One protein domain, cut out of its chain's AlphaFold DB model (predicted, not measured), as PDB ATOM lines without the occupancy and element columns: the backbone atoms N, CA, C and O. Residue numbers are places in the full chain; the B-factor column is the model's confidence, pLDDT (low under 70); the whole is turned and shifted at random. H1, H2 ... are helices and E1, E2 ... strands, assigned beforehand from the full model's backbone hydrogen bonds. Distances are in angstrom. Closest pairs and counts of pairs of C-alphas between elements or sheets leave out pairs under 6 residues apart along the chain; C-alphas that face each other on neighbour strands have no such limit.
ATOM      1  N   ASP A   2     278.222  52.001 149.991       71.69
ATOM      2  CA  ASP A   2     277.115  52.703 149.311       71.69
ATOM      3  C   ASP A   2     277.255  54.236 149.280       71.69
ATOM      4  O   ASP A   2     276.962  54.854 148.261       71.69
ATOM      5  N   ILE A   3     277.787  54.842 150.350       75.38
ATOM      6  CA  ILE A   3     278.074  56.288 150.409       75.38
ATOM      7  C   ILE A   3     279.166  56.676 149.399       75.38
ATOM      8  O   ILE A   3     278.987  57.615 148.633       75.38
ATOM      9  N   ILE A   4     280.267  55.915 149.346       74.31
ATOM     10  CA  ILE A   4     281.367  56.125 148.388       74.31
ATOM     11  C   ILE A   4     280.860  55.959 146.952       74.31
ATOM     12  O   ILE A   4     281.212  56.746 146.080       74.31
ATOM     13  N   PHE A   5     280.012  54.957 146.712       77.62
ATOM     14  CA  PHE A   5     279.414  54.704 145.405       77.62
ATOM     15  C   PHE A   5     278.534  55.865 144.941       77.62
ATOM     16  O   PHE A   5     278.695  56.362 143.830       77.62
ATOM     17  N   GLN A   6     277.616  56.309 145.801       78.12
ATOM     18  CA  GLN A   6     276.713  57.407 145.491       78.12
ATOM     19  C   GLN A   6     277.488  58.708 145.252       78.12
ATOM     20  O   GLN A   6     277.272  59.365 144.237       78.12
ATOM     21  N   GLN A   7     278.449  59.021 146.122       80.31
ATOM     22  CA  GLN A   7     279.296  60.200 145.984       80.31
ATOM     23  C   GLN A   7     280.154  60.156 144.711       80.31
ATOM     24  O   GLN A   7     280.337  61.183 144.062       80.31
ATOM     25  N   PHE A   8     280.659  58.982 144.320       82.56
ATOM     26  CA  PHE A   8     281.370  58.803 143.053       82.56
ATOM     27  C   PHE A   8     280.460  59.075 141.850       82.56
ATOM     28  O   PHE A   8     280.829  59.862 140.983       82.56
ATOM     29  N   CYS A   9     279.261  58.482 141.812       80.25
ATOM     30  CA  CYS A   9     278.289  58.713 140.739       80.25
ATOM     31  C   CYS A   9     277.885  60.190 140.624       80.25
ATOM     32  O   CYS A   9     277.798  60.705 139.512       80.25
ATOM     33  N   GLU A  10     277.681  60.875 141.751       82.19
ATOM     34  CA  GLU A  10     277.356  62.308 141.790       82.19
ATOM     35  C   GLU A  10     278.528  63.177 141.309       82.19
ATOM     36  O   GLU A  10     278.329  64.098 140.520       82.19
ATOM     37  N   THR A  11     279.754  62.862 141.740       80.06
ATOM     38  CA  THR A  11     280.967  63.617 141.373       80.06
ATOM     39  C   THR A  11     281.308  63.464 139.893       80.06
ATOM     40  O   THR A  11     281.736  64.417 139.249       80.06
ATOM     41  N   GLU A  12     281.144  62.258 139.353       81.00
ATOM     42  CA  GLU A  12     281.566  61.912 137.993       81.00
ATOM     43  C   GLU A  12     280.420  61.992 136.969       81.00
ATOM     44  O   GLU A  12     280.660  61.839 135.773       81.00
ATOM     45  N   GLY A  13     279.184  62.247 137.415       78.19
ATOM     46  CA  GLY A  13     278.008  62.370 136.550       78.19
ATOM     47  C   GLY A  13     277.659  61.078 135.807       78.19
ATOM     48  O   GLY A  13     277.278  61.127 134.638       78.19
ATOM     49  N   LEU A  14     277.836  59.921 136.455       77.56
ATOM     50  CA  LEU A  14     277.680  58.600 135.838       77.56
ATOM     51  C   LEU A  14     276.446  57.858 136.354       77.56
ATOM     52  O   LEU A  14     276.186  57.818 137.560       77.56
ATOM     53  N   ASP A  15     275.754  57.172 135.443       76.00
ATOM     54  CA  ASP A  15     274.721  56.202 135.799       76.00
ATOM     55  C   ASP A  15     275.311  55.044 136.613       76.00
ATOM     56  O   ASP A  15     276.460  54.633 136.426       76.00
ATOM     57  N   LYS A  16     274.502  54.491 137.522       71.75
ATOM     58  CA  LYS A  16     274.930  53.404 138.405       71.75
ATOM     59  C   LYS A  16     275.250  52.137 137.586       71.75
ATOM     60  O   LYS A  16     274.346  51.617 136.927       71.75
ATOM     61  N   PRO A  17     276.484  51.594 137.638       74.94
ATOM     62  CA  PRO A  17     276.797  50.292 137.055       74.94
ATOM     63  C   PRO A  17     275.992  49.172 137.721       74.94
ATOM     64  O   PRO A  17     275.564  49.286 138.873       74.94
ATOM     65  N   LEU A  18     275.834  48.052 137.012       83.44
ATOM     66  CA  LEU A  18     275.256  46.847 137.598       83.44
ATOM     67  C   LEU A  18     276.257  46.247 138.594       83.44
ATOM     68  O   LEU A  18     277.314  45.753 138.197       83.44
ATOM     69  N   ILE A  19     275.917  46.281 139.880       84.00
ATOM     70  CA  ILE A  19     276.721  45.686 140.947       84.00
ATOM     71  C   ILE A  19     276.177  44.294 141.259       84.00
ATOM     72  O   ILE A  19     274.985  44.133 141.525       84.00
ATOM     73  N   VAL A  20     277.052  43.292 141.250       86.50
ATOM     74  CA  VAL A  20     276.719  41.909 141.615       86.50
ATOM     75  C   VAL A  20     277.623  41.421 142.737       86.50
ATOM     76  O   VAL A  20     278.772  41.845 142.866       86.50
ATOM     77  N   TYR A  21     277.108  40.506 143.551       85.56
ATOM     78  CA  TYR A  21     277.922  39.828 144.552       85.56
ATOM     79  C   TYR A  21     278.961  38.912 143.883       85.56
ATOM     80  O   TYR A  21     278.654  38.234 142.902       85.56
ATOM     81  N   SER A  22     280.187  38.897 144.404       84.75
ATOM     82  CA  SER A  22     281.303  38.084 143.904       84.75
ATOM     83  C   SER A  22     282.350  37.881 144.993       84.75
ATOM     84  O   SER A  22     282.640  38.823 145.703       84.75
ATOM     85  N   ASP A  23     283.030  36.738 145.072       83.00
ATOM     86  CA  ASP A  23     284.086  36.502 146.077       83.00
ATOM     87  C   ASP A  23     285.343  37.388 145.925       83.00
ATOM     88  O   ASP A  23     286.227  37.393 146.793       83.00
ATOM     89  N   SER A  24     285.427  38.151 144.834       81.44
ATOM     90  CA  SER A  24     286.487  39.114 144.522       81.44
ATOM     91  C   SER A  24     285.944  40.383 143.856       81.44
ATOM     92  O   SER A  24     284.837  40.386 143.308       81.44
ATOM     93  N   PHE A  25     286.741  41.457 143.900       83.44
ATOM     94  CA  PHE A  25     286.491  42.687 143.146       83.44
ATOM     95  C   PHE A  25     286.933  42.517 141.693       83.44
ATOM     96  O   PHE A  25     288.030  42.016 141.448       83.44
ATOM     97  N   TRP A  26     286.071  42.896 140.752       84.19
ATOM     98  CA  TRP A  26     286.392  42.931 139.324       84.19
ATOM     99  C   TRP A  26     285.393  43.791 138.556       84.19
ATOM    100  O   TRP A  26     284.212  43.841 138.899       84.19
ATOM    101  N   PHE A  27     285.833  44.372 137.446       83.62
ATOM    102  CA  PHE A  27     284.978  44.961 136.425       83.62
ATOM    103  C   PHE A  27     284.996  44.122 135.143       83.62
ATOM    104  O   PHE A  27     286.044  43.705 134.655       83.62
ATOM    105  N   ARG A  28     283.812  43.886 134.562       82.25
ATOM    106  CA  ARG A  28     283.652  43.292 133.227       82.25
ATOM    107  C   ARG A  28     283.150  44.355 132.251       82.25
ATOM    108  O   ARG A  28     281.951  44.650 132.253       82.25
ATOM    109  N   PRO A  29     284.009  44.868 131.351       79.94
ATOM    110  CA  PRO A  29     283.612  45.911 130.406       79.94
ATOM    111  C   PRO A  29     282.514  45.476 129.422       79.94
ATOM    112  O   PRO A  29     281.686  46.295 129.018       79.94
ATOM    113  N   LEU A  30     282.477  44.191 129.043       79.62
ATOM    114  CA  LEU A  30     281.491  43.650 128.100       79.62
ATOM    115  C   LEU A  30     280.068  43.679 128.668       79.62
ATOM    116  O   LEU A  30     279.168  44.221 128.034       79.62
ATOM    117  N   THR A  31     279.883  43.138 129.872       81.62
ATOM    118  CA  THR A  31     278.576  43.062 130.546       81.62
ATOM    119  C   THR A  31     278.274  44.293 131.396       81.62
ATOM    120  O   THR A  31     277.195  44.387 131.974       81.62
ATOM    121  N   ASN A  32     279.218  45.235 131.471       82.56
ATOM    122  CA  ASN A  32     279.123  46.453 132.266       82.56
ATOM    123  C   ASN A  32     278.792  46.174 133.742       82.56
ATOM    124  O   ASN A  32     277.888  46.768 134.328       82.56
ATOM    125  N   THR A  33     279.491  45.195 134.313       84.62
ATOM    126  CA  THR A  33     279.185  44.649 135.638       84.62
ATOM    127  C   THR A  33     280.387  44.790 136.556       84.62
ATOM    128  O   THR A  33     281.503  44.470 136.142       84.62
ATOM    129  N   ILE A  34     280.151  45.217 137.795       85.88
ATOM    130  CA  ILE A  34     281.157  45.233 138.859       85.88
ATOM    131  C   ILE A  34     280.813  44.132 139.863       85.88
ATOM    132  O   ILE A  34     279.739  44.141 140.464       85.88
ATOM    133  N   GLY A  35     281.723  43.178 140.032       85.81
ATOM    134  CA  GLY A  35     281.673  42.185 141.096       85.81
ATOM    135  C   GLY A  35     282.211  42.766 142.398       85.81
ATOM    136  O   GLY A  35     283.277  43.380 142.404       85.81
ATOM    137  N   VAL A  36     281.483  42.577 143.500       84.12
ATOM    138  CA  VAL A  36     281.857  43.094 144.822       84.12
ATOM    139  C   VAL A  36     281.757  42.005 145.888       84.12
ATOM    140  O   VAL A  36     280.721  41.354 146.029       84.12
ATOM    141  N   LYS A  37     282.817  41.873 146.695       74.56
ATOM    142  CA  LYS A  37     282.922  40.891 147.789       74.56
ATOM    143  C   LYS A  37     282.109  41.218 149.019       74.56
ATOM    144  O   LYS A  37     281.485  40.336 149.604       74.56
ATOM    145  N   ASN A  38     282.115  42.475 149.438       71.44
ATOM    146  CA  ASN A  38     281.369  42.897 150.612       71.44
ATOM    147  C   ASN A  38     281.082  44.398 150.551       71.44
ATOM    148  O   ASN A  38     281.934  45.207 150.894       71.44
ATOM    149  N   LEU A  39     279.867  44.787 150.161       67.38
ATOM    150  CA  LEU A  39     279.464  46.203 150.115       67.38
ATOM    151  C   LEU A  39     279.409  46.867 151.508       67.38
ATOM    152  O   LEU A  39     279.465  48.097 151.621       67.38
ATOM    153  N   LYS A  40     279.328  46.056 152.572       70.56
ATOM    154  CA  LYS A  40     279.196  46.492 153.972       70.56
ATOM    155  C   LYS A  40     280.528  46.564 154.723       70.56
ATOM    156  O   LYS A  40     280.539  46.887 155.906       70.56
ATOM    157  N   THR A  41     281.640  46.246 154.069       73.31
ATOM    158  CA  THR A  41     282.972  46.382 154.666       73.31
ATOM    159  C   THR A  41     283.338  47.855 154.869       73.31
ATOM    160  O   THR A  41     283.005  48.715 154.048       73.31
ATOM    161  N   ASN A  42     284.067  48.119 155.953       70.69
ATOM    162  CA  ASN A  42     284.725  49.401 156.218       70.69
ATOM    163  C   ASN A  42     286.239  49.321 155.955       70.69
ATOM    164  O   ASN A  42     286.980  50.236 156.309       70.69
ATOM    165  N   ALA A  43     286.722  48.218 155.372       79.81
ATOM    166  CA  ALA A  43     288.135  48.057 155.078       79.81
ATOM    167  C   ALA A  43     288.562  48.990 153.937       79.81
ATOM    168  O   ALA A  43     287.965  49.013 152.860       79.81
ATOM    169  N   LEU A  44     289.656  49.721 154.158       77.56
ATOM    170  CA  LEU A  44     290.208  50.658 153.181       77.56
ATOM    171  C   LEU A  44     290.621  49.975 151.866       77.56
ATOM    172  O   LEU A  44     290.464  50.546 150.792       77.56
ATOM    173  N   VAL A  45     291.135  48.748 151.952       78.75
ATOM    174  CA  VAL A  45     291.561  47.954 150.789       78.75
ATOM    175  C   VAL A  45     290.378  47.633 149.882       78.75
ATOM    176  O   VAL A  45     290.477  47.772 148.667       78.75
ATOM    177  N   ASP A  46     289.247  47.273 150.479       82.38
ATOM    178  CA  ASP A  46     288.028  46.973 149.743       82.38
ATOM    179  C   ASP A  46     287.460  48.250 149.096       82.38
ATOM    180  O   ASP A  46     287.037  48.224 147.943       82.38
ATOM    181  N   ALA A  47     287.495  49.391 149.799       83.00
ATOM    182  CA  ALA A  47     287.086  50.680 149.237       83.00
ATOM    183  C   ALA A  47     287.977  51.116 148.060       83.00
ATOM    184  O   ALA A  47     287.468  51.607 147.053       83.00
ATOM    185  N   LEU A  48     289.294  50.906 148.165       84.88
ATOM    186  CA  LEU A  48     290.248  51.162 147.086       84.88
ATOM    187  C   LEU A  48     289.974  50.267 145.876       84.88
ATOM    188  O   LEU A  48     289.910  50.774 144.760       84.88
ATOM    189  N   ALA A  49     289.803  48.960 146.094       84.62
ATOM    190  CA  ALA A  49     289.508  48.005 145.032       84.62
ATOM    191  C   ALA A  49     288.193  48.360 144.329       84.62
ATOM    192  O   ALA A  49     288.138  48.432 143.107       84.62
ATOM    193  N   PHE A  50     287.152  48.691 145.091       87.62
ATOM    194  CA  PHE A  50     285.872  49.102 144.529       87.62
ATOM    195  C   PHE A  50     285.969  50.390 143.699       87.62
ATOM    196  O   PHE A  50     285.450  50.443 142.588       87.62
ATOM    197  N   LEU A  51     286.665  51.418 144.198       88.31
ATOM    198  CA  LEU A  51     286.889  52.653 143.442       88.31
ATOM    199  C   LEU A  51     287.741  52.429 142.192       88.31
ATOM    200  O   LEU A  51     287.473  53.034 141.161       88.31
ATOM    201  N   HIS A  52     288.742  51.556 142.266       90.44
ATOM    202  CA  HIS A  52     289.548  51.173 141.112       90.44
ATOM    203  C   HIS A  52     288.661  50.581 140.001       90.44
ATOM    204  O   HIS A  52     288.713  51.047 138.864       90.44
ATOM    205  N   GLU A  53     287.754  49.658 140.342       89.62
ATOM    206  CA  GLU A  53     286.784  49.117 139.378       89.62
ATOM    207  C   GLU A  53     285.792  50.175 138.861       89.62
ATOM    208  O   GLU A  53     285.400  50.144 137.694       89.62
ATOM    209  N   LEU A  54     285.408  51.155 139.686       89.69
ATOM    210  CA  LEU A  54     284.565  52.276 139.252       89.69
ATOM    211  C   LEU A  54     285.276  53.201 138.254       89.69
ATOM    212  O   LEU A  54     284.646  53.692 137.317       89.69
ATOM    213  N   TYR A  55     286.586  53.414 138.398       90.62
ATOM    214  CA  TYR A  55     287.366  54.145 137.398       90.62
ATOM    215  C   TYR A  55     287.530  53.350 136.097       90.62
ATOM    216  O   TYR A  55     287.488  53.949 135.019       90.62
ATOM    217  N   HIS A  56     287.628  52.019 136.164       89.75
ATOM    218  CA  HIS A  56     287.547  51.177 134.966       89.75
ATOM    219  C   HIS A  56     286.180  51.272 134.282       89.75
ATOM    220  O   HIS A  56     286.106  51.328 133.053       89.75
ATOM    221  N   PHE A  57     285.100  51.355 135.061       88.12
ATOM    222  CA  PHE A  57     283.756  51.611 134.544       88.12
ATOM    223  C   PHE A  57     283.645  52.987 133.871       88.12
ATOM    224  O   PHE A  57     283.145  53.079 132.749       88.12
ATOM    225  N   LYS A  58     284.176  54.042 134.498       89.81
ATOM    226  CA  LYS A  58     284.223  55.393 133.918       89.81
ATOM    227  C   LYS A  58     284.936  55.412 132.560       89.81
ATOM    228  O   LYS A  58     284.446  56.039 131.625       89.81
ATOM    229  N   ASP A  59     286.062  54.708 132.428       88.81
ATOM    230  CA  ASP A  59     286.843  54.639 131.180       88.81
ATOM    231  C   ASP A  59     286.551  53.365 130.356       88.81
ATOM    232  O   ASP A  59     287.395  52.881 129.594       88.81
ATOM    233  N   ARG A  60     285.330  52.815 130.475       87.94
ATOM    234  CA  ARG A  60     284.920  51.522 129.893       87.94
ATOM    235  C   ARG A  60     285.368  51.328 128.451       87.94
ATOM    236  O   ARG A  60     285.865  50.261 128.102       87.94
ATOM    237  N   ASN A  61     285.171  52.328 127.593       88.38
ATOM    238  CA  ASN A  61     285.495  52.212 126.169       88.38
ATOM    239  C   ASN A  61     286.997  52.031 125.927       88.38
ATOM    240  O   ASN A  61     287.383  51.279 125.028       88.38
ATOM    241  N   ARG A  62     287.848  52.709 126.702       89.62
ATOM    242  CA  ARG A  62     289.300  52.554 126.598       89.62
ATOM    243  C   ARG A  62     289.736  51.226 127.197       89.62
ATOM    244  O   ARG A  62     290.469  50.496 126.533       89.62
ATOM    245  N   VAL A  63     289.233  50.895 128.386       91.06
ATOM    246  CA  VAL A  63     289.527  49.634 129.082       91.06
ATOM    247  C   VAL A  63     289.160  48.442 128.204       91.06
ATOM    248  O   VAL A  63     290.007  47.592 127.957       91.06
ATOM    249  N   LEU A  64     287.953  48.422 127.629       91.12
ATOM    250  CA  LEU A  64     287.501  47.351 126.742       91.12
ATOM    251  C   LEU A  64     288.428  47.183 125.533       91.12
ATOM    252  O   LEU A  64     288.825  46.061 125.226       91.12
ATOM    253  N   LYS A  65     288.786  48.276 124.848       91.81
ATOM    254  CA  LYS A  65     289.669  48.221 123.670       91.81
ATOM    255  C   LYS A  65     291.049  47.684 124.036       91.81
ATOM    256  O   LYS A  65     291.530  46.765 123.378       91.81
ATOM    257  N   VAL A  66     291.660  48.229 125.088       92.25
ATOM    258  CA  VAL A  66     292.999  47.828 125.531       92.25
ATOM    259  C   VAL A  66     292.993  46.380 126.006       92.25
ATOM    260  O   VAL A  66     293.756  45.580 125.476       92.25
ATOM    261  N   GLN A  67     292.101  46.009 126.927       91.06
ATOM    262  CA  GLN A  67     292.030  44.645 127.452       91.06
ATOM    263  C   GLN A  67     291.724  43.623 126.356       91.06
ATOM    264  O   GLN A  67     292.305  42.541 126.372       91.06
ATOM    265  N   THR A  68     290.875  43.953 125.377       92.00
ATOM    266  CA  THR A  68     290.597  43.057 124.242       92.00
ATOM    267  C   THR A  68     291.845  42.847 123.392       92.00
ATOM    268  O   THR A  68     292.227  41.705 123.152       92.00
ATOM    269  N   VAL A  69     292.513  43.928 122.969       93.69
ATOM    270  CA  VAL A  69     293.733  43.841 122.148       93.69
ATOM    271  C   VAL A  69     294.827  43.078 122.888       93.69
ATOM    272  O   VAL A  69     295.401  42.140 122.338       93.69
ATOM    273  N   VAL A  70     295.068  43.430 124.151       94.19
ATOM    274  CA  VAL A  70     296.071  42.787 125.002       94.19
ATOM    275  C   VAL A  70     295.755  41.305 125.208       94.19
ATOM    276  O   VAL A  70     296.654  40.476 125.090       94.19
ATOM    277  N   SER A  71     294.494  40.946 125.468       91.81
ATOM    278  CA  SER A  71     294.092  39.553 125.697       91.81
ATOM    279  C   SER A  71     294.200  38.708 124.432       91.81
ATOM    280  O   SER A  71     294.766  37.618 124.474       91.81
ATOM    281  N   VAL A  72     293.704  39.213 123.297       94.75
ATOM    282  CA  VAL A  72     293.824  38.526 122.001       94.75
ATOM    283  C   VAL A  72     295.294  38.340 121.644       94.75
ATOM    284  O   VAL A  72     295.702  37.262 121.220       94.75
ATOM    285  N   TYR A  73     296.123  39.359 121.856       95.88
ATOM    286  CA  TYR A  73     297.540  39.237 121.565       95.88
ATOM    287  C   TYR A  73     298.228  38.219 122.481       95.88
ATOM    288  O   TYR A  73     298.842  37.269 122.002       95.88
ATOM    289  N   THR A  74     298.094  38.387 123.796       93.31
ATOM    290  CA  THR A  74     298.858  37.625 124.793       93.31
ATOM    291  C   THR A  74     298.421  36.164 124.840       93.31
ATOM    292  O   THR A  74     299.264  35.273 124.810       93.31
ATOM    293  N   TYR A  75     297.112  35.902 124.881       92.50
ATOM    294  CA  TYR A  75     296.601  34.549 125.098       92.50
ATOM    295  C   TYR A  75     296.408  33.750 123.813       92.50
ATOM    296  O   TYR A  75     296.486  32.524 123.868       92.50
ATOM    297  N   LEU A  76     296.185  34.411 122.670       95.12
ATOM    298  CA  LEU A  76     295.979  33.729 121.392       95.12
ATOM    299  C   LEU A  76     297.206  33.829 120.485       95.12
ATOM    300  O   LEU A  76     297.832  32.808 120.213       95.12
ATOM    301  N   LEU A  77     297.565  35.028 120.016       96.62
ATOM    302  CA  LEU A  77     298.607  35.184 118.989       96.62
ATOM    303  C   LEU A  77     300.000  34.798 119.504       96.62
ATOM    304  O   LEU A  77     300.692  33.993 118.881       96.62
ATOM    305  N   SER A  78     300.384  35.335 120.660       96.31
ATOM    306  CA  SER A  78     301.680  35.086 121.289       96.31
ATOM    307  C   SER A  78     301.829  33.619 121.696       96.31
ATOM    308  O   SER A  78     302.844  32.985 121.406       96.31
ATOM    309  N   THR A  79     300.790  33.036 122.305       96.19
ATOM    310  CA  THR A  79     300.754  31.607 122.648       96.19
ATOM    311  C   THR A  79     300.866  30.722 121.409       96.19
ATOM    312  O   THR A  79     301.676  29.797 121.396       96.19
ATOM    313  N   LEU A  80     300.105  31.010 120.347       97.19
ATOM    314  CA  LEU A  80     300.152  30.233 119.108       97.19
ATOM    315  C   LEU A  80     301.548  30.272 118.480       97.19
ATOM    316  O   LEU A  80     302.074  29.226 118.106       97.19
ATOM    317  N   LEU A  81     302.177  31.450 118.417       97.00
ATOM    318  CA  LEU A  81     303.541  31.580 117.906       97.00
ATOM    319  C   LEU A  81     304.536  30.756 118.730       97.00
ATOM    320  O   LEU A  81     305.405  30.102 118.153       97.00
ATOM    321  N   LYS A  82     304.402  30.751 120.060       96.25
ATOM    322  CA  LYS A  82     305.249  29.942 120.949       96.25
ATOM    323  C   LYS A  82     305.073  28.449 120.681       96.25
ATOM    324  O   LYS A  82     306.067  27.740 120.571       96.25
ATOM    325  N   VAL A  83     303.834  27.984 120.511       96.44
ATOM    326  CA  VAL A  83     303.526  26.582 120.180       96.44
ATOM    327  C   VAL A  83     304.111  26.191 118.822       96.44
ATOM    328  O   VAL A  83     304.781  25.165 118.721       96.44
ATOM    329  N   VAL A  84     303.917  27.013 117.787       95.38
ATOM    330  CA  VAL A  84     304.459  26.763 116.439       95.38
ATOM    331  C   VAL A  84     305.988  26.757 116.451       95.38
ATOM    332  O   VAL A  84     306.608  25.882 115.851       95.38
ATOM    333  N   THR A  85     306.600  27.701 117.163       95.75
ATOM    334  CA  THR A  85     308.058  27.776 117.314       95.75
ATOM    335  C   THR A  85     308.608  26.546 118.031       95.75
ATOM    336  O   THR A  85     309.554  25.927 117.551       95.75
ATOM    337  N   LEU A  86     307.987  26.145 119.143       95.88
ATOM    338  CA  LEU A  86     308.384  24.953 119.888       95.88
ATOM    339  C   LEU A  86     308.258  23.685 119.034       95.88
ATOM    340  O   LEU A  86     309.158  22.849 119.041       95.88
ATOM    341  N   TYR A  87     307.171  23.563 118.268       94.94
ATOM    342  CA  TYR A  87     306.973  22.467 117.322       94.94
ATOM    343  C   TYR A  87     308.087  22.434 116.267       94.94
ATOM    344  O   TYR A  87     308.712  21.401 116.051       94.94
ATOM    345  N   SER A  88     308.390  23.575 115.647       94.62
ATOM    346  CA  SER A  88     309.458  23.694 114.648       94.62
ATOM    347  C   SER A  88     310.821  23.248 115.194       94.62
ATOM    348  O   SER A  88     311.510  22.463 114.537       94.62
ATOM    349  N   ILE A  89     311.170  23.667 116.418       93.62
ATOM    350  CA  ILE A  89     312.396  23.238 117.107       93.62
ATOM    351  C   ILE A  89     312.392  21.718 117.324       93.62
ATOM    352  O   ILE A  89     313.370  21.050 116.996       93.62
ATOM    353  N   TRP A  90     311.288  21.162 117.833       95.25
ATOM    354  CA  TRP A  90     311.175  19.733 118.147       95.25
ATOM    355  C   TRP A  90     311.391  18.831 116.925       95.25
ATOM    356  O   TRP A  90     311.999  17.770 117.032       95.25
ATOM    357  N   PHE A  91     310.921  19.264 115.753       94.00
ATOM    358  CA  PHE A  91     311.059  18.520 114.499       94.00
ATOM    359  C   PHE A  91     312.284  18.927 113.665       94.00
ATOM    360  O   PHE A  91     312.428  18.464 112.535       94.00
ATOM    361  N   GLY A  92     313.165  19.790 114.186       88.12
ATOM    362  CA  GLY A  92     314.374  20.233 113.483       88.12
ATOM    363  C   GLY A  92     314.098  21.058 112.221       88.12
ATOM    364  O   GLY A  92     314.931  21.112 111.321       88.12
ATOM    365  N   THR A  93     312.931  21.699 112.134       85.31
ATOM    366  CA  THR A  93     312.481  22.483 110.970       85.31
ATOM    367  C   THR A  93     312.530  23.981 111.272       85.31
ATOM    368  O   THR A  93     311.528  24.679 111.133       85.31
ATOM    369  N   SER A  94     313.681  24.488 111.738       78.88
ATOM    370  CA  SER A  94     313.847  25.912 112.086       78.88
ATOM    371  C   SER A  94     313.823  26.786 110.828       78.88
ATOM    372  O   SER A  94     314.661  26.651 109.934       78.88
ATOM    373  N   TYR A  95     312.845  27.692 110.752       81.50
ATOM    374  CA  TYR A  95     312.726  28.666 109.667       81.50
ATOM    375  C   TYR A  95     313.271  30.028 110.118       81.50
ATOM    376  O   TYR A  95     312.845  30.524 111.164       81.50
ATOM    377  N   PRO A  96     314.092  30.725 109.307       83.75
ATOM    378  CA  PRO A  96     314.580  32.071 109.635       83.75
ATOM    379  C   PRO A  96     313.465  33.080 109.957       83.75
ATOM    380  O   PRO A  96     313.647  33.985 110.769       83.75
ATOM    381  N   VAL A  97     312.285  32.898 109.353       92.44
ATOM    382  CA  VAL A  97     311.097  33.729 109.593       92.44
ATOM    383  C   VAL A  97     310.594  33.611 111.036       92.44
ATOM    384  O   VAL A  97     310.156  34.612 111.597       92.44
ATOM    385  N   LEU A  98     310.694  32.437 111.672       93.25
ATOM    386  CA  LEU A  98     310.257  32.259 113.063       93.25
ATOM    387  C   LEU A  98     311.078  33.122 114.015       93.25
ATOM    388  O   LEU A  98     310.514  33.750 114.906       93.25
ATOM    389  N   ARG A  99     312.389  33.235 113.778       92.88
ATOM    390  CA  ARG A  99     313.265  34.079 114.594       92.88
ATOM    391  C   ARG A  99     312.823  35.547 114.546       92.88
ATOM    392  O   ARG A  99     312.718  36.183 115.591       92.88
ATOM    393  N   LEU A 100     312.485  36.056 113.356       95.06
ATOM    394  CA  LEU A 100     311.937  37.407 113.186       95.06
ATOM    395  C   LEU A 100     310.582  37.570 113.894       95.06
ATOM    396  O   LEU A 100     310.373  38.562 114.593       95.06
ATOM    397  N   LEU A 101     309.672  36.605 113.740       96.62
ATOM    398  CA  LEU A 101     308.353  36.647 114.378       96.62
ATOM    399  C   LEU A 101     308.457  36.645 115.907       96.62
ATOM    400  O   LEU A 101     307.737  37.395 116.557       96.62
ATOM    401  N   VAL A 102     309.379  35.869 116.483       96.31
ATOM    402  CA  VAL A 102     309.636  35.858 117.931       96.31
ATOM    403  C   VAL A 102     310.211  37.199 118.403       96.31
ATOM    404  O   VAL A 102     309.824  37.690 119.462       96.31
ATOM    405  N   THR A 103     311.074  37.855 117.617       96.19
ATOM    406  CA  THR A 103     311.526  39.224 117.928       96.19
ATOM    407  C   THR A 103     310.374  40.225 117.936       96.19
ATOM    408  O   THR A 103     310.261  41.020 118.871       96.19
ATOM    409  N   ILE A 104     309.496  40.170 116.931       96.62
ATOM    410  CA  ILE A 104     308.297  41.019 116.875       96.62
ATOM    411  C   ILE A 104     307.392  40.738 118.079       96.62
ATOM    412  O   ILE A 104     306.888  41.679 118.688       96.62
ATOM    413  N   ASP A 105     307.233  39.472 118.464       96.69
ATOM    414  CA  ASP A 105     306.438  39.076 119.629       96.69
ATOM    415  C   ASP A 105     306.937  39.703 120.927       96.69
ATOM    416  O   ASP A 105     306.148  40.260 121.686       96.69
ATOM    417  N   MET A 106     308.251  39.725 121.148       96.50
ATOM    418  CA  MET A 106     308.822  40.385 122.323       96.50
ATOM    419  C   MET A 106     308.539  41.891 122.347       96.50
ATOM    420  O   MET A 106     308.148  42.430 123.382       96.50
ATOM    421  N   ILE A 107     308.675  42.574 121.207       96.75
ATOM    422  CA  ILE A 107     308.358  44.007 121.098       96.75
ATOM    423  C   ILE A 107     306.873  44.247 121.389       96.75
ATOM    424  O   ILE A 107     306.517  45.143 122.154       96.75
ATOM    425  N   MET A 108     305.993  43.427 120.821       96.56
ATOM    426  CA  MET A 108     304.552  43.560 121.012       96.56
ATOM    427  C   MET A 108     304.108  43.249 122.444       96.56
ATOM    428  O   MET A 108     303.224  43.933 122.959       96.56
ATOM    429  N   LEU A 109     304.731  42.278 123.121       95.81
ATOM    430  CA  LEU A 109     304.490  42.005 124.541       95.81
ATOM    431  C   LEU A 109     304.888  43.198 125.422       95.81
ATOM    432  O   LEU A 109     304.151  43.534 126.348       95.81
ATOM    433  N   LEU A 110     305.990  43.891 125.106       95.06
ATOM    434  CA  LEU A 110     306.371  45.136 125.788       95.06
ATOM    435  C   LEU A 110     305.345  46.251 125.557       95.06
ATOM    436  O   LEU A 110     304.971  46.954 126.494       95.06
ATOM    437  N   VAL A 111     304.841  46.394 124.329       95.00
ATOM    438  CA  VAL A 111     303.775  47.356 124.011       95.00
ATOM    439  C   VAL A 111     302.488  47.029 124.781       95.00
ATOM    440  O   VAL A 111     301.875  47.923 125.367       95.00
ATOM    441  N   CYS A 112     302.099  45.752 124.848       94.56
ATOM    442  CA  CYS A 112     300.936  45.301 125.617       94.56
ATOM    443  C   CYS A 112     301.096  45.571 127.118       94.56
ATOM    444  O   CYS A 112     300.144  46.019 127.766       94.56
ATOM    445  N   LEU A 113     302.299  45.358 127.660       93.56
ATOM    446  CA  LEU A 113     302.625  45.704 129.038       93.56
ATOM    447  C   LEU A 113     302.428  47.203 129.279       93.56
ATOM    448  O   LEU A 113     301.709  47.571 130.201       93.56
ATOM    449  N   ILE A 114     302.993  48.069 128.430       92.69
ATOM    450  CA  ILE A 114     302.856  49.527 128.570       92.69
ATOM    451  C   ILE A 114     301.381  49.940 128.572       92.69
ATOM    452  O   ILE A 114     300.958  50.682 129.458       92.69
ATOM    453  N   PHE A 115     300.575  49.432 127.635       92.50
ATOM    454  CA  PHE A 115     299.146  49.753 127.603       92.50
ATOM    455  C   PHE A 115     298.408  49.287 128.857       92.50
ATOM    456  O   PHE A 115     297.593  50.042 129.390       92.50
ATOM    457  N   THR A 116     298.717  48.085 129.349       92.19
ATOM    458  CA  THR A 116     298.139  47.554 130.590       92.19
ATOM    459  C   THR A 116     298.510  48.441 131.778       92.19
ATOM    460  O   THR A 116     297.640  48.882 132.521       92.19
ATOM    461  N   LEU A 117     299.787  48.805 131.919       91.19
ATOM    462  CA  LEU A 117     300.247  49.671 133.005       91.19
ATOM    463  C   LEU A 117     299.579  51.049 132.970       91.19
ATOM    464  O   LEU A 117     299.255  51.581 134.030       91.19
ATOM    465  N   ILE A 118     299.347  51.623 131.785       90.56
ATOM    466  CA  ILE A 118     298.670  52.920 131.642       90.56
ATOM    467  C   ILE A 118     297.232  52.851 132.171       90.56
ATOM    468  O   ILE A 118     296.848  53.718 132.959       90.56
ATOM    469  N   ILE A 119     296.446  51.842 131.771       91.62
ATOM    470  CA  ILE A 119     295.041  51.739 132.204       91.62
ATOM    471  C   ILE A 119     294.934  51.445 133.709       91.62
ATOM    472  O   ILE A 119     294.168  52.107 134.408       91.62
ATOM    473  N   GLU A 120     295.768  50.543 134.231       90.81
ATOM    474  CA  GLU A 120     295.760  50.156 135.646       90.81
ATOM    475  C   GLU A 120     296.267  51.288 136.552       90.81
ATOM    476  O   GLU A 120     295.734  51.523 137.643       90.81
ATOM    477  N   SER A 121     297.268  52.046 136.085       88.88
ATOM    478  CA  SER A 121     297.768  53.230 136.793       88.88
ATOM    479  C   SER A 121     296.737  54.352 136.793       88.88
ATOM    480  O   SER A 121     296.577  55.021 137.811       88.88
ATOM    481  N   TYR A 122     296.024  54.566 135.681       90.00
ATOM    482  CA  TYR A 122     294.958  55.566 135.613       90.00
ATOM    483  C   TYR A 122     293.849  55.258 136.625       90.00
ATOM    484  O   TYR A 122     293.519  56.119 137.444       90.00
ATOM    485  N   ALA A 123     293.338  54.022 136.625       89.25
ATOM    486  CA  ALA A 123     292.293  53.599 137.550       89.25
ATOM    487  C   ALA A 123     292.743  53.699 139.014       89.25
ATOM    488  O   ALA A 123     292.039  54.256 139.860       89.25
ATOM    489  N   SER A 124     293.963  53.248 139.310       89.56
ATOM    490  CA  SER A 124     294.518  53.328 140.660       89.56
ATOM    491  C   SER A 124     294.734  54.758 141.148       89.56
ATOM    492  O   SER A 124     294.364  55.090 142.275       89.56
ATOM    493  N   ASN A 125     295.324  55.621 140.318       88.19
ATOM    494  CA  ASN A 125     295.568  57.015 140.681       88.19
ATOM    495  C   ASN A 125     294.252  57.775 140.861       88.19
ATOM    496  O   ASN A 125     294.144  58.577 141.791       88.19
ATOM    497  N   GLY A 126     293.251  57.489 140.024       88.25
ATOM    498  CA  GLY A 126     291.889  57.988 140.194       88.25
ATOM    499  C   GLY A 126     291.322  57.598 141.556       88.25
ATOM    500  O   GLY A 126     290.937  58.470 142.332       88.25
ATOM    501  N   ALA A 127     291.353  56.306 141.893       88.75
ATOM    502  CA  ALA A 127     290.833  55.796 143.160       88.75
ATOM    503  C   ALA A 127     291.530  56.430 144.378       88.75
ATOM    504  O   ALA A 127     290.872  56.867 145.322       88.75
ATOM    505  N   ILE A 128     292.862  56.551 144.337       87.56
ATOM    506  CA  ILE A 128     293.648  57.202 145.394       87.56
ATOM    507  C   ILE A 128     293.280  58.685 145.520       87.56
ATOM    508  O   ILE A 128     293.105  59.178 146.634       87.56
ATOM    509  N   SER A 129     293.177  59.401 144.397       87.19
ATOM    510  CA  SER A 129     292.818  60.824 144.374       87.19
ATOM    511  C   SER A 129     291.418  61.050 144.944       87.19
ATOM    512  O   SER A 129     291.234  61.916 145.795       87.19
ATOM    513  N   PHE A 130     290.449  60.211 144.566       87.75
ATOM    514  CA  PHE A 130     289.085  60.278 145.085       87.75
ATOM    515  C   PHE A 130     289.038  60.094 146.607       87.75
ATOM    516  O   PHE A 130     288.383  60.868 147.304       87.75
ATOM    517  N   LEU A 131     289.757  59.101 147.141       86.00
ATOM    518  CA  LEU A 131     289.814  58.866 148.586       86.00
ATOM    519  C   LEU A 131     290.450  60.043 149.339       86.00
ATOM    520  O   LEU A 131     289.976  60.398 150.416       86.00
ATOM    521  N   LYS A 132     291.490  60.665 148.769       83.81
ATOM    522  CA  LYS A 132     292.141  61.850 149.350       83.81
ATOM    523  C   LYS A 132     291.225  63.066 149.346       83.81
ATOM    524  O   LYS A 132     291.036  63.686 150.383       83.81
ATOM    525  N   ASN A 133     290.636  63.386 148.195       85.88
ATOM    526  CA  ASN A 133     289.829  64.599 148.020       85.88
ATOM    527  C   ASN A 133     288.571  64.598 148.896       85.88
ATOM    528  O   ASN A 133     288.067  65.660 149.244       85.88
ATOM    529  N   ASN A 134     288.086  63.414 149.272       83.12
ATOM    530  CA  ASN A 134     286.926  63.245 150.141       83.12
ATOM    531  C   ASN A 134     287.300  62.925 151.603       83.12
ATOM    532  O   ASN A 134     286.436  62.511 152.370       83.12
ATOM    533  N   ASN A 135     288.566  63.117 152.000       79.75
ATOM    534  CA  ASN A 135     289.071  62.911 153.365       79.75
ATOM    535  C   ASN A 135     288.826  61.497 153.935       79.75
ATOM    536  O   ASN A 135     288.697  61.320 155.144       79.75
ATOM    537  N   TYR A 136     288.778  60.473 153.077       77.25
ATOM    538  CA  TYR A 136     288.637  59.079 153.510       77.25
ATOM    539  C   TYR A 136     289.970  58.449 153.947       77.25
ATOM    540  O   TYR A 136     289.965  57.401 154.592       77.25
ATOM    541  N   ILE A 137     291.110  59.059 153.594       73.75
ATOM    542  CA  ILE A 137     292.451  58.598 153.977       73.75
ATOM    543  C   ILE A 137     293.392  59.750 154.329       73.75
ATOM    544  O   ILE A 137     293.537  60.687 153.553       73.75
ATOM    545  N   ASP A 138     294.131  59.590 155.430       64.56
ATOM    546  CA  ASP A 138     295.309  60.411 155.763       64.56
ATOM    547  C   ASP A 138     296.633  59.735 155.346       64.56
ATOM    548  O   ASP A 138     297.642  60.390 155.092       64.56
ATOM    549  N   GLN A 139     296.656  58.397 155.243       58.53
ATOM    550  CA  GLN A 139     297.883  57.625 155.007       58.53
ATOM    551  C   GLN A 139     298.106  57.293 153.526       58.53
ATOM    552  O   GLN A 139     297.693  56.254 153.011       58.53
ATOM    553  N   THR A 140     298.854  58.156 152.844       60.84
ATOM    554  CA  THR A 140     299.213  58.014 151.422       60.84
ATOM    555  C   THR A 140     300.112  56.808 151.117       60.84
ATOM    556  O   THR A 140     300.009  56.221 150.039       60.84
ATOM    557  N   ASN A 141     300.958  56.391 152.067       64.44
ATOM    558  CA  ASN A 141     301.968  55.352 151.843       64.44
ATOM    559  C   ASN A 141     301.403  53.927 151.750       64.44
ATOM    560  O   ASN A 141     301.922  53.126 150.975       64.44
ATOM    561  N   LEU A 142     300.362  53.579 152.518       66.31
ATOM    562  CA  LEU A 142     299.810  52.216 152.506       66.31
ATOM    563  C   LEU A 142     299.021  51.952 151.215       66.31
ATOM    564  O   LEU A 142     299.238  50.948 150.543       66.31
ATOM    565  N   VAL A 143     298.153  52.891 150.836       66.31
ATOM    566  CA  VAL A 143     297.287  52.782 149.650       66.31
ATOM    567  C   VAL A 143     298.114  52.755 148.362       66.31
ATOM    568  O   VAL A 143     297.868  51.926 147.485       66.31
ATOM    569  N   GLY A 144     299.162  53.585 148.285       65.81
ATOM    570  CA  GLY A 144     300.105  53.565 147.164       65.81
ATOM    571  C   GLY A 144     300.849  52.233 147.031       65.81
ATOM    572  O   GLY A 144     301.012  51.734 145.921       65.81
ATOM    573  N   ARG A 145     301.243  51.602 148.147       70.38
ATOM    574  CA  ARG A 145     301.903  50.282 148.132       70.38
ATOM    575  C   ARG A 145     300.980  49.164 147.650       70.38
ATOM    576  O   ARG A 145     301.437  48.292 146.917       70.38
ATOM    577  N   ILE A 146     299.703  49.188 148.035       71.06
ATOM    578  CA  ILE A 146     298.720  48.177 147.611       71.06
ATOM    579  C   ILE A 146     298.454  48.288 146.108       71.06
ATOM    580  O   ILE A 146     298.508  47.286 145.400       71.06
ATOM    581  N   SER A 147     298.241  49.508 145.609       72.38
ATOM    582  CA  SER A 147     298.089  49.751 144.172       72.38
ATOM    583  C   SER A 147     299.337  49.330 143.383       72.38
ATOM    584  O   SER A 147     299.222  48.650 142.364       72.38
ATOM    585  N   PHE A 148     300.533  49.645 143.887       75.44
ATOM    586  CA  PHE A 148     301.786  49.214 143.269       75.44
ATOM    587  C   PHE A 148     301.916  47.685 143.211       75.44
ATOM    588  O   PHE A 148     302.373  47.144 142.208       75.44
ATOM    589  N   HIS A 149     301.480  46.978 144.258       75.06
ATOM    590  CA  HIS A 149     301.509  45.517 144.280       75.06
ATOM    591  C   HIS A 149     300.611  44.897 143.195       75.06
ATOM    592  O   HIS A 149     301.039  43.968 142.514       75.06
ATOM    593  N   ALA A 150     299.410  45.441 142.981       73.12
ATOM    594  CA  ALA A 150     298.517  44.998 141.906       73.12
ATOM    595  C   ALA A 150     299.096  45.293 140.508       73.12
ATOM    596  O   ALA A 150     299.011  44.473 139.596       73.12
ATOM    597  N   LEU A 151     299.765  46.436 140.338       82.00
ATOM    598  CA  LEU A 151     300.470  46.754 139.094       82.00
ATOM    599  C   LEU A 151     301.599  45.743 138.807       82.00
ATOM    600  O   LEU A 151     301.838  45.346 137.663       82.00
ATOM    601  N   LEU A 152     302.277  45.299 139.868       83.50
ATOM    602  CA  LEU A 152     303.400  44.375 139.795       83.50
ATOM    603  C   LEU A 152     302.975  42.964 139.351       83.50
ATOM    604  O   LEU A 152     303.734  42.308 138.639       83.50
ATOM    605  N   SER A 153     301.770  42.496 139.701       82.38
ATOM    606  CA  SER A 153     301.287  41.191 139.223       82.38
ATOM    607  C   SER A 153     301.100  41.163 137.707       82.38
ATOM    608  O   SER A 153     301.528  40.207 137.060       82.38
ATOM    609  N   TYR A 154     300.546  42.233 137.124       81.00
ATOM    610  CA  TYR A 154     300.454  42.359 135.666       81.00
ATOM    611  C   TYR A 154     301.842  42.413 135.031       81.00
ATOM    612  O   TYR A 154     302.103  41.712 134.058       81.00
ATOM    613  N   PHE A 155     302.759  43.184 135.620       88.00
ATOM    614  CA  PHE A 155     304.143  43.245 135.160       88.00
ATOM    615  C   PHE A 155     304.790  41.854 135.101       88.00
ATOM    616  O   PHE A 155     305.308  41.462 134.055       88.00
ATOM    617  N   PHE A 156     304.705  41.071 136.181       87.62
ATOM    618  CA  PHE A 156     305.290  39.730 136.221       87.62
ATOM    619  C   PHE A 156     304.693  38.781 135.185       87.62
ATOM    620  O   PHE A 156     305.437  37.999 134.595       87.62
ATOM    621  N   GLN A 157     303.388  38.873 134.915       88.12
ATOM    622  CA  GLN A 157     302.771  38.083 133.855       88.12
ATOM    623  C   GLN A 157     303.461  38.339 132.507       88.12
ATOM    624  O   GLN A 157     303.908  37.388 131.868       88.12
ATOM    625  N   PHE A 158     303.620  39.596 132.088       90.56
ATOM    626  CA  PHE A 158     304.284  39.914 130.816       90.56
ATOM    627  C   PHE A 158     305.759  39.508 130.790       90.56
ATOM    628  O   PHE A 158     306.237  39.028 129.763       90.56
ATOM    629  N   ILE A 159     306.470  39.638 131.914       91.06
ATOM    630  CA  ILE A 159     307.863  39.183 132.023       91.06
ATOM    631  C   ILE A 159     307.980  37.677 131.767       91.06
ATOM    632  O   ILE A 159     308.882  37.263 131.043       91.06
ATOM    633  N   ILE A 160     307.058  36.855 132.278       93.12
ATOM    634  CA  ILE A 160     307.062  35.407 132.010       93.12
ATOM    635  C   ILE A 160     306.902  35.132 130.509       93.12
ATOM    636  O   ILE A 160     307.674  34.357 129.943       93.12
ATOM    637  N   TYR A 161     305.952  35.795 129.839       92.94
ATOM    638  CA  TYR A 161     305.762  35.634 128.390       92.94
ATOM    639  C   TYR A 161     306.997  36.067 127.590       92.94
ATOM    640  O   TYR A 161     307.355  35.390 126.627       92.94
ATOM    641  N   LEU A 162     307.669  37.146 128.005       94.31
ATOM    642  CA  LEU A 162     308.912  37.620 127.394       94.31
ATOM    643  C   LEU A 162     310.065  36.632 127.574       94.31
ATOM    644  O   LEU A 162     310.774  36.349 126.612       94.31
ATOM    645  N   ILE A 163     310.237  36.076 128.778       95.50
ATOM    646  CA  ILE A 163     311.259  35.054 129.049       95.50
ATOM    647  C   ILE A 163     311.030  33.835 128.153       95.50
ATOM    648  O   ILE A 163     311.977  33.336 127.552       95.50
ATOM    649  N   LEU A 164     309.781  33.386 128.005       95.69
ATOM    650  CA  LEU A 164     309.451  32.272 127.114       95.69
ATOM    651  C   LEU A 164     309.810  32.578 125.654       95.69
ATOM    652  O   LEU A 164     310.405  31.735 124.988       95.69
ATOM    653  N   SER A 165     309.502  33.780 125.161       95.56
ATOM    654  CA  SER A 165     309.897  34.195 123.807       95.56
ATOM    655  C   SER A 165     311.417  34.248 123.641       95.56
ATOM    656  O   SER A 165     311.932  33.769 122.636       95.56
ATOM    657  N   MET A 166     312.147  34.755 124.639       95.69
ATOM    658  CA  MET A 166     313.613  34.784 124.627       95.69
ATOM    659  C   MET A 166     314.212  33.377 124.575       95.69
ATOM    660  O   MET A 166     315.111  33.126 123.778       95.69
ATOM    661  N   LEU A 167     313.703  32.441 125.381       96.00
ATOM    662  CA  LEU A 167     314.165  31.051 125.361       96.00
ATOM    663  C   LEU A 167     313.974  30.425 123.977       96.00
ATOM    664  O   LEU A 167     314.912  29.856 123.426       96.00
ATOM    665  N   LEU A 168     312.790  30.591 123.384       95.00
ATOM    666  CA  LEU A 168     312.508  30.083 122.043       95.00
ATOM    667  C   LEU A 168     313.388  30.741 120.973       95.00
ATOM    668  O   LEU A 168     313.847  30.057 120.066       95.00
ATOM    669  N   PHE A 169     313.673  32.038 121.095       95.00
ATOM    670  CA  PHE A 169     314.579  32.743 120.188       95.00
ATOM    671  C   PHE A 169     315.992  32.147 120.196       95.00
ATOM    672  O   PHE A 169     316.586  31.995 119.134       95.00
ATOM    673  N   TYR A 170     316.526  31.812 121.376       93.00
ATOM    674  CA  TYR A 170     317.861  31.219 121.502       93.00
ATOM    675  C   TYR A 170     317.927  29.756 121.050       93.00
ATOM    676  O   TYR A 170     319.011  29.277 120.723       93.00
ATOM    677  N   MET A 171     316.798  29.045 121.057       91.75
ATOM    678  CA  MET A 171     316.710  27.647 120.620       91.75
ATOM    679  C   MET A 171     316.476  27.484 119.111       91.75
ATOM    680  O   MET A 171     316.747  26.407 118.581       91.75
ATOM    681  N   LEU A 172     315.951  28.515 118.442       89.00
ATOM    682  CA  LEU A 172     315.757  28.573 116.986       89.00
ATOM    683  C   LEU A 172     317.066  28.763 116.228       89.00
ATOM    684  O   LEU A 172     317.175  28.188 115.121       89.00
TER     685      LEU A 172
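Overview. This is residues 2 to 172 of the 172 residues of an uncharacterized protein of Streptococcus sp. DAT741 (UniProt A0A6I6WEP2). Three long helices, H3, H4 and H5, form an up-and-down bundle, each running against the one before, with a small head at one end. In the head, H2 lies between H4 and a small sheet, with H1 at the far end. The printed part has 171 residues, mostly helix, with H1 E1 E2 E3 H2 H3 H4 H5 along the chain. The sheet E1 E3 E2 is mixed. The whole is loose, with a radius of gyration of the C-alphas of 19.8 A and spans of 63 by 33 by 26 A.

Along the chain. Find C-alpha 2 at (277.115, 52.703, 149.311), where H1, residues 2 to 12, begins. Next come E1, residues 18 to 21, E2, residues 26 to 28, E3, residues 33 to 36, and H2, residues 44 to 58. H3, residues 60 to 90, spans 42.9 A; H4, residues 96 to 133, 56.1 A. H5, residues 140 to 171, runs 46.7 A to C-alpha 171 at (316.710, 27.647, 120.620).

Arrangement. Look first at the helical hairpin H4 and H5: they touch at a shallow tilt of 4 degrees, opposite ways, closest at the C-alphas of Met 106 and Leu 162, 5.8 A. H3 and H4, also a helical hairpin, touch at a shallow tilt of 29 degrees, closest at C-alphas 70 and 112, 5.5 A. H3 touches H5 with residues 82 to 89 alone, closest at C-alphas 85 and 168, 6.9 A. H2 touches H4 at a steep tilt of 65 degrees, C-alphas 55 and 123 being closest at 5.0 A. H2 is on one face of the sheet, two layers, at a height of 8.3 A. E1 and E3 are parallel, with N 20 and O 34 at 2.9 A; the hairpin E2 and E3 is antiparallel, with N 35 and O 26 at 2.8 A. Every O i to N i+4 pair is within hydrogen-bond range in H1 and H2, against 25 of 27 in H3, 33 of 34 in H4 and 27 of 28 in H5.

Size, cuts and confidence. The farthest C-alphas, of Gly 92 and Asn 135, are 63.7 A apart. The printed part has no cut and no long link. Residue 39 and residues 138 to 144 have pLDDT under 70.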